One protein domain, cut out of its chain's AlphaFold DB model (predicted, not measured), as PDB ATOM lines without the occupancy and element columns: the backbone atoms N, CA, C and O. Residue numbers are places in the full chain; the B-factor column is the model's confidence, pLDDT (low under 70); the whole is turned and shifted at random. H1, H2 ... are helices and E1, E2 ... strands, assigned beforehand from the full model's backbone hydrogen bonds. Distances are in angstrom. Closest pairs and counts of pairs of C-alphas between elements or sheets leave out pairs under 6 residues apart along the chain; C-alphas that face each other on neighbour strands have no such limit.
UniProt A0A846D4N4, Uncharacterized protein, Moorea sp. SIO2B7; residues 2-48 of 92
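Overview. This is residues 2 to 48 of the 92 residues of an uncharacterized protein of Moorea sp. SIO2B7 (UniProt A0A846D4N4). A small sheet of three strands has one short helix, H1, off one face, while a long loop, residues 19 to 30, swings past the sheet's E2 edge. The 47 printed residues hold, in order, E1, H1, E2 and E3; the mixed sheet runs E1, E3, E2. The class is mixed, helices and strands, with under half of the residues in named elements. The whole is compact, radius of gyration of the C-alphas 9.7 A, spanning 26 by 22 by 18 A.

Along the chain. Find C-alpha 4 at (133.926, 211.913, 293.423); E1 runs from there to residue 8, 12.9 A. H1 is residues 13 to 18, 8.5 A, and E2 residues 31 to 33, 6.9 A. E3, residues 40 to 44, 13.2 A, ends at C-alpha 44, (139.705, 224.610, 291.061).

Arrangement. E1 and E3 are parallel at 17 degrees; look at N 6 and O 41, 2.9 A. E2 and E3 form an antiparallel hairpin at 156 degrees, with N 42 and O 32 2.8 A apart. H1 is not on the sheet, but only just, with 4 pairs of C-alphas within 10 A; its closest C-alphas to E2 are Leu 16 and Tyr 32, 7.7 A. In H1 every O i to N i+4 pair is within hydrogen-bond range.

Size, cuts and confidence. The C-alphas farthest apart, Leu 37 and His 46, are 26.7 A apart. The printed part has no cut; the link from H1 to E2 is long, and no printed residue is under 70 in pLDDT.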
ATOM      1  N   PRO A   2     133.024 205.538 297.902       93.31
ATOM      2  CA  PRO A   2     134.062 206.476 297.423       93.31
ATOM      3  C   PRO A   2     133.571 207.927 297.246       93.31
ATOM      4  O   PRO A   2     132.368 208.180 297.229       93.31
ATOM      5  N   LYS A   3     134.484 208.905 297.182       94.38
ATOM      6  CA  LYS A   3     134.176 210.328 296.924       94.38
ATOM      7  C   LYS A   3     134.535 210.672 295.472       94.38
ATOM      8  O   LYS A   3     135.610 210.285 295.023       94.38
ATOM      9  N   LEU A   4     133.659 211.383 294.762       96.88
ATOM     10  CA  LEU A   4     133.926 211.913 293.423       96.88
ATOM     11  C   LEU A   4     134.779 213.183 293.526       96.88
ATOM     12  O   LEU A   4     134.418 214.114 294.245       96.88
ATOM     13  N   TRP A   5     135.878 213.229 292.780       97.06
ATOM     14  CA  TRP A   5     136.750 214.397 292.684       97.06
ATOM     15  C   TRP A   5     136.704 214.951 291.265       97.06
ATOM     16  O   TRP A   5     137.039 214.249 290.314       97.06
ATOM     17  N   ILE A   6     136.285 216.207 291.127       97.00
ATOM     18  CA  ILE A   6     136.297 216.934 289.857       97.00
ATOM     19  C   ILE A   6     137.509 217.854 289.861       97.00
ATOM     20  O   ILE A   6     137.595 218.748 290.697       97.00
ATOM     21  N   LEU A   7     138.428 217.658 288.923       97.62
ATOM     22  CA  LEU A   7     139.574 218.534 288.724       97.62
ATOM     23  C   LEU A   7     139.279 219.431 287.527       97.62
ATOM     24  O   LEU A   7     139.091 218.939 286.416       97.62
ATOM     25  N   THR A   8     139.220 220.740 287.749       97.38
ATOM     26  CA  THR A   8     138.991 221.712 286.680       97.38
ATOM     27  C   THR A   8     140.049 222.813 286.716       97.38
ATOM     28  O   THR A   8     140.357 223.327 287.795       97.38
ATOM     29  N   PRO A   9     140.596 223.240 285.559       97.19
ATOM     30  CA  PRO A   9     141.515 224.373 285.509       97.19
ATOM     31  C   PRO A   9     140.917 225.631 286.153       97.19
ATOM     32  O   PRO A   9     141.578 226.328 286.925       97.19
ATOM     33  N   THR A  10     139.641 225.904 285.866       96.56
ATOM     34  CA  THR A  10     138.913 227.074 286.373       96.56
ATOM     35  C   THR A  10     137.453 226.748 286.677       96.56
ATOM     36  O   THR A  10     136.886 225.802 286.131       96.56
ATOM     37  N   ALA A  11     136.846 227.526 287.568       96.69
ATOM     38  CA  ALA A  11     135.417 227.500 287.847       96.69
ATOM     39  C   ALA A  11     134.974 228.909 288.247       96.69
ATOM     40  O   ALA A  11     135.677 229.593 288.995       96.69
ATOM     41  N   SER A  12     133.819 229.343 287.747       96.50
ATOM     42  CA  SER A  12     133.199 230.590 288.184       96.50
ATOM     43  C   SER A  12     132.525 230.410 289.546       96.50
ATOM     44  O   SER A  12     132.132 229.305 289.928       96.50
ATOM     45  N   GLN A  13     132.303 231.521 290.250       95.81
ATOM     46  CA  GLN A  13     131.510 231.520 291.484       95.81
ATOM     47  C   GLN A  13     130.085 230.994 291.254       95.81
ATOM     48  O   GLN A  13     129.571 230.251 292.082       95.81
ATOM     49  N   SER A  14     129.472 231.301 290.104       97.50
ATOM     50  CA  SER A  14     128.140 230.792 289.755       97.50
ATOM     51  C   SER A  14     128.090 229.263 289.663       97.50
ATOM     52  O   SER A  14     127.137 228.660 290.152       97.50
ATOM     53  N   ILE A  15     129.125 228.621 289.104       96.56
ATOM     54  CA  ILE A  15     129.227 227.156 289.054       96.56
ATOM     55  C   ILE A  15     129.343 226.586 290.472       96.56
ATOM     56  O   ILE A  15     128.593 225.681 290.834       96.56
ATOM     57  N   LEU A  16     130.248 227.130 291.291       97.19
ATOM     58  CA  LEU A  16     130.467 226.654 292.663       97.19
ATOM     59  C   LEU A  16     129.198 226.784 293.520       97.19
ATOM     60  O   LEU A  16     128.811 225.834 294.201       97.19
ATOM     61  N   GLN A  17     128.500 227.917 293.417       96.88
ATOM     62  CA  GLN A  17     127.227 228.149 294.102       96.88
ATOM     63  C   GLN A  17     126.119 227.212 293.606       96.88
ATOM     64  O   GLN A  17     125.364 226.689 294.424       96.88
ATOM     65  N   GLY A  18     126.049 226.941 292.297       96.31
ATOM     66  CA  GLY A  18     125.085 225.998 291.720       96.31
ATOM     67  C   GLY A  18     125.214 224.584 292.297       96.31
ATOM     68  O   GLY A  18     124.210 223.928 292.566       96.31
ATOM     69  N   PHE A  19     126.440 224.147 292.590       95.56
ATOM     70  CA  PHE A  19     126.709 222.878 293.275       95.56
ATOM     71  C   PHE A  19     126.609 222.953 294.806       95.56
ATOM     72  O   PHE A  19     126.817 221.940 295.478       95.56
ATOM     73  N   LYS A  20     126.304 224.130 295.372       95.81
ATOM     74  CA  LYS A  20     126.400 224.417 296.814       95.81
ATOM     75  C   LYS A  20     127.760 223.991 297.383       95.81
ATOM     76  O   LYS A  20     127.837 223.408 298.465       95.81
ATOM     77  N   ALA A  21     128.819 224.227 296.609       96.81
ATOM     78  CA  ALA A  21     130.171 223.812 296.929       96.81
ATOM     79  C   ALA A  21     130.869 224.894 297.767       96.81
ATOM     80  O   ALA A  21     131.027 226.024 297.310       96.81
ATOM     81  N   ASN A  22     131.294 224.547 298.982       95.12
ATOM     82  CA  ASN A  22     131.891 225.479 299.941       95.12
ATOM     83  C   ASN A  22     133.291 225.027 300.367       95.12
ATOM     84  O   ASN A  22     133.589 223.832 300.384       95.12
ATOM     85  N   ILE A  23     134.139 225.985 300.738       93.62
ATOM     86  CA  ILE A  23     135.435 225.699 301.366       93.62
ATOM     87  C   ILE A  23     135.181 225.200 302.792       93.62
ATOM     88  O   ILE A  23     134.325 225.726 303.503       93.62
ATOM     89  N   LEU A  24     135.936 224.189 303.213       89.56
ATOM     90  CA  LEU A  24     135.948 223.715 304.596       89.56
ATOM     91  C   LEU A  24     137.153 224.305 305.329       89.56
ATOM     92  O   LEU A  24     138.211 224.455 304.734       89.56
ATOM     93  N   GLN A  25     137.017 224.580 306.628       81.62
ATOM     94  CA  GLN A  25     138.017 225.312 307.423       81.62
ATOM     95  C   GLN A  25     139.447 224.744 307.342       81.62
ATOM     96  O   GLN A  25     140.408 225.505 307.351       81.62
ATOM     97  N   TYR A  26     139.591 223.421 307.256       85.19
ATOM     98  CA  TYR A  26     140.893 222.744 307.193       85.19
ATOM     99  C   TYR A  26     141.379 222.467 305.768       85.19
ATOM    100  O   TYR A  26     142.464 221.920 305.580       85.19
ATOM    101  N   TRP A  27     140.577 222.808 304.761       87.81
ATOM    102  CA  TRP A  27     140.934 222.648 303.362       87.81
ATOM    103  C   TRP A  27     141.394 223.989 302.795       87.81
ATOM    104  O   TRP A  27     140.788 225.030 303.034       87.81
ATOM    105  N   GLY A  28     142.504 223.957 302.060       85.75
ATOM    106  CA  GLY A  28     143.073 225.152 301.446       85.75
ATOM    107  C   GLY A  28     142.209 225.717 300.318       85.75
ATOM    108  O   GLY A  28     141.276 225.076 299.821       85.75
ATOM    109  N   ASN A  29     142.571 226.922 299.876       92.62
ATOM    110  CA  ASN A  29     141.960 227.563 298.714       92.62
ATOM    111  C   ASN A  29     141.961 226.642 297.489       92.62
ATOM    112  O   ASN A  29     142.907 225.889 297.253       92.62
ATOM    113  N   GLY A  30     140.894 226.739 296.696       95.75
ATOM    114  CA  GLY A  30     140.727 225.956 295.475       95.75
ATOM    115  C   GLY A  30     140.109 224.574 295.678       95.75
ATOM    116  O   GLY A  30     139.926 223.877 294.686       95.75
ATOM    117  N   ILE A  31     139.746 224.171 296.900       97.25
ATOM    118  CA  ILE A  31     139.077 222.888 297.158       97.25
ATOM    119  C   ILE A  31     137.708 223.134 297.795       97.25
ATOM    120  O   ILE A  31     137.599 223.652 298.904       97.25
ATOM    121  N   TYR A  32     136.660 222.735 297.079       97.50
ATOM    122  CA  TYR A  32     135.270 222.986 297.447       97.50
ATOM    123  C   TYR A  32     134.513 221.675 297.618       97.50
ATOM    124  O   TYR A  32     134.610 220.777 296.782       97.50
ATOM    125  N   PHE A  33     133.713 221.575 298.672       96.88
ATOM    126  CA  PHE A  33     132.927 220.390 299.001       96.88
ATOM    127  C   PHE A  33     131.440 220.674 298.867       96.88
ATOM    128  O   PHE A  33     130.959 221.711 299.319       96.88
ATOM    129  N   THR A  34     130.708 219.735 298.270       95.75
ATOM    130  CA  THR A  34     129.242 219.763 298.260       95.75
ATOM    131  C   THR A  34     128.673 219.062 299.496       95.75
ATOM    132  O   THR A  34     129.418 218.529 300.321       95.75
ATOM    133  N   GLY A  35     127.342 219.056 299.637       93.44
ATOM    134  CA  GLY A  35     126.663 218.367 300.740       93.44
ATOM    135  C   GLY A  35     127.075 216.893 300.869       93.44
ATOM    136  O   GLY A  35     127.293 216.207 299.869       93.44
ATOM    137  N   GLU A  36     127.162 216.393 302.104       89.88
ATOM    138  CA  GLU A  36     127.815 215.112 302.422       89.88
ATOM    139  C   GLU A  36     127.280 213.915 301.628       89.88
ATOM    140  O   GLU A  36     128.063 213.076 301.178       89.88
ATOM    141  N   LEU A  37     125.965 213.869 301.386       93.62
ATOM    142  CA  LEU A  37     125.315 212.779 300.653       93.62
ATOM    143  C   LEU A  37     125.670 212.747 299.159       93.62
ATOM    144  O   LEU A  37     125.654 211.671 298.564       93.62
ATOM    145  N   PHE A  38     126.059 213.879 298.561       93.44
ATOM    146  CA  PHE A  38     126.555 213.910 297.179       93.44
ATOM    147  C   PHE A  38     127.959 213.331 297.054       93.44
ATOM    148  O   PHE A  38     128.351 212.900 295.973       93.44
ATOM    149  N   ARG A  39     128.727 213.335 298.152       93.56
ATOM    150  CA  ARG A  39     130.083 212.784 298.209       93.56
ATOM    151  C   ARG A  39     130.966 213.285 297.064       93.56
ATOM    152  O   ARG A  39     131.686 212.499 296.451       93.56
ATOM    153  N   MET A  40     130.941 214.589 296.812       96.12
ATOM    154  CA  MET A  40     131.683 215.219 295.726       96.12
ATOM    155  C   MET A  40     132.551 216.367 296.244       96.12
ATOM    156  O   MET A  40     132.198 217.046 297.210       96.12
ATOM    157  N   ALA A  41     133.696 216.564 295.600       96.69
ATOM    158  CA  ALA A  41     134.550 217.728 295.773       96.69
ATOM    159  C   ALA A  41     135.003 218.261 294.408       96.69
ATOM    160  O   ALA A  41     135.195 217.491 293.464       96.69
ATOM    161  N   ILE A  42     135.169 219.577 294.313       97.94
ATOM    162  CA  ILE A  42     135.628 220.288 293.122       97.94
ATOM    163  C   ILE A  42     136.961 220.954 293.459       97.94
ATOM    164  O   ILE A  42     137.041 221.778 294.370       97.94
ATOM    165  N   VAL A  43     137.998 220.600 292.707       97.94
ATOM    166  CA  VAL A  43     139.328 221.199 292.758       97.94
ATOM    167  C   VAL A  43     139.443 222.204 291.618       97.94
ATOM    168  O   VAL A  43     139.430 221.838 290.443       97.94
ATOM    169  N   VAL A  44     139.551 223.479 291.974       98.12
ATOM    170  CA  VAL A  44     139.705 224.610 291.061       98.12
ATOM    171  C   VAL A  44     141.185 224.968 290.990       98.12
ATOM    172  O   VAL A  44     141.700 225.729 291.806       98.12
ATOM    173  N   ILE A  45     141.880 224.396 290.009       98.19
ATOM    174  CA  ILE A  45     143.346 224.310 289.994       98.19
ATOM    175  C   ILE A  45     144.030 225.685 290.043       98.19
ATOM    176  O   ILE A  45     144.994 225.852 290.784       98.19
ATOM    177  N   HIS A  46     143.530 226.692 289.317       97.25
ATOM    178  CA  HIS A  46     144.141 228.033 289.331       97.25
ATOM    179  C   HIS A  46     144.051 228.768 290.681       97.25
ATOM    180  O   HIS A  46     144.700 229.797 290.846       97.25
ATOM    181  N   GLN A  47     143.235 228.277 291.619       96.94
ATOM    182  CA  GLN A  47     143.096 228.840 292.966       96.94
ATOM    183  C   GLN A  47     143.932 228.092 294.004       96.94
ATOM    184  O   GLN A  47     143.997 228.529 295.154       96.94
ATOM    185  N   LEU A  48     144.550 226.968 293.624       97.56
ATOM    186  CA  LEU A  48     145.417 226.226 294.523       97.56
ATOM    187  C   LEU A  48     146.628 227.090 294.900       97.56
ATOM    188  O   LEU A  48     147.199 227.759 294.031       97.56
TER     189      LEU A  48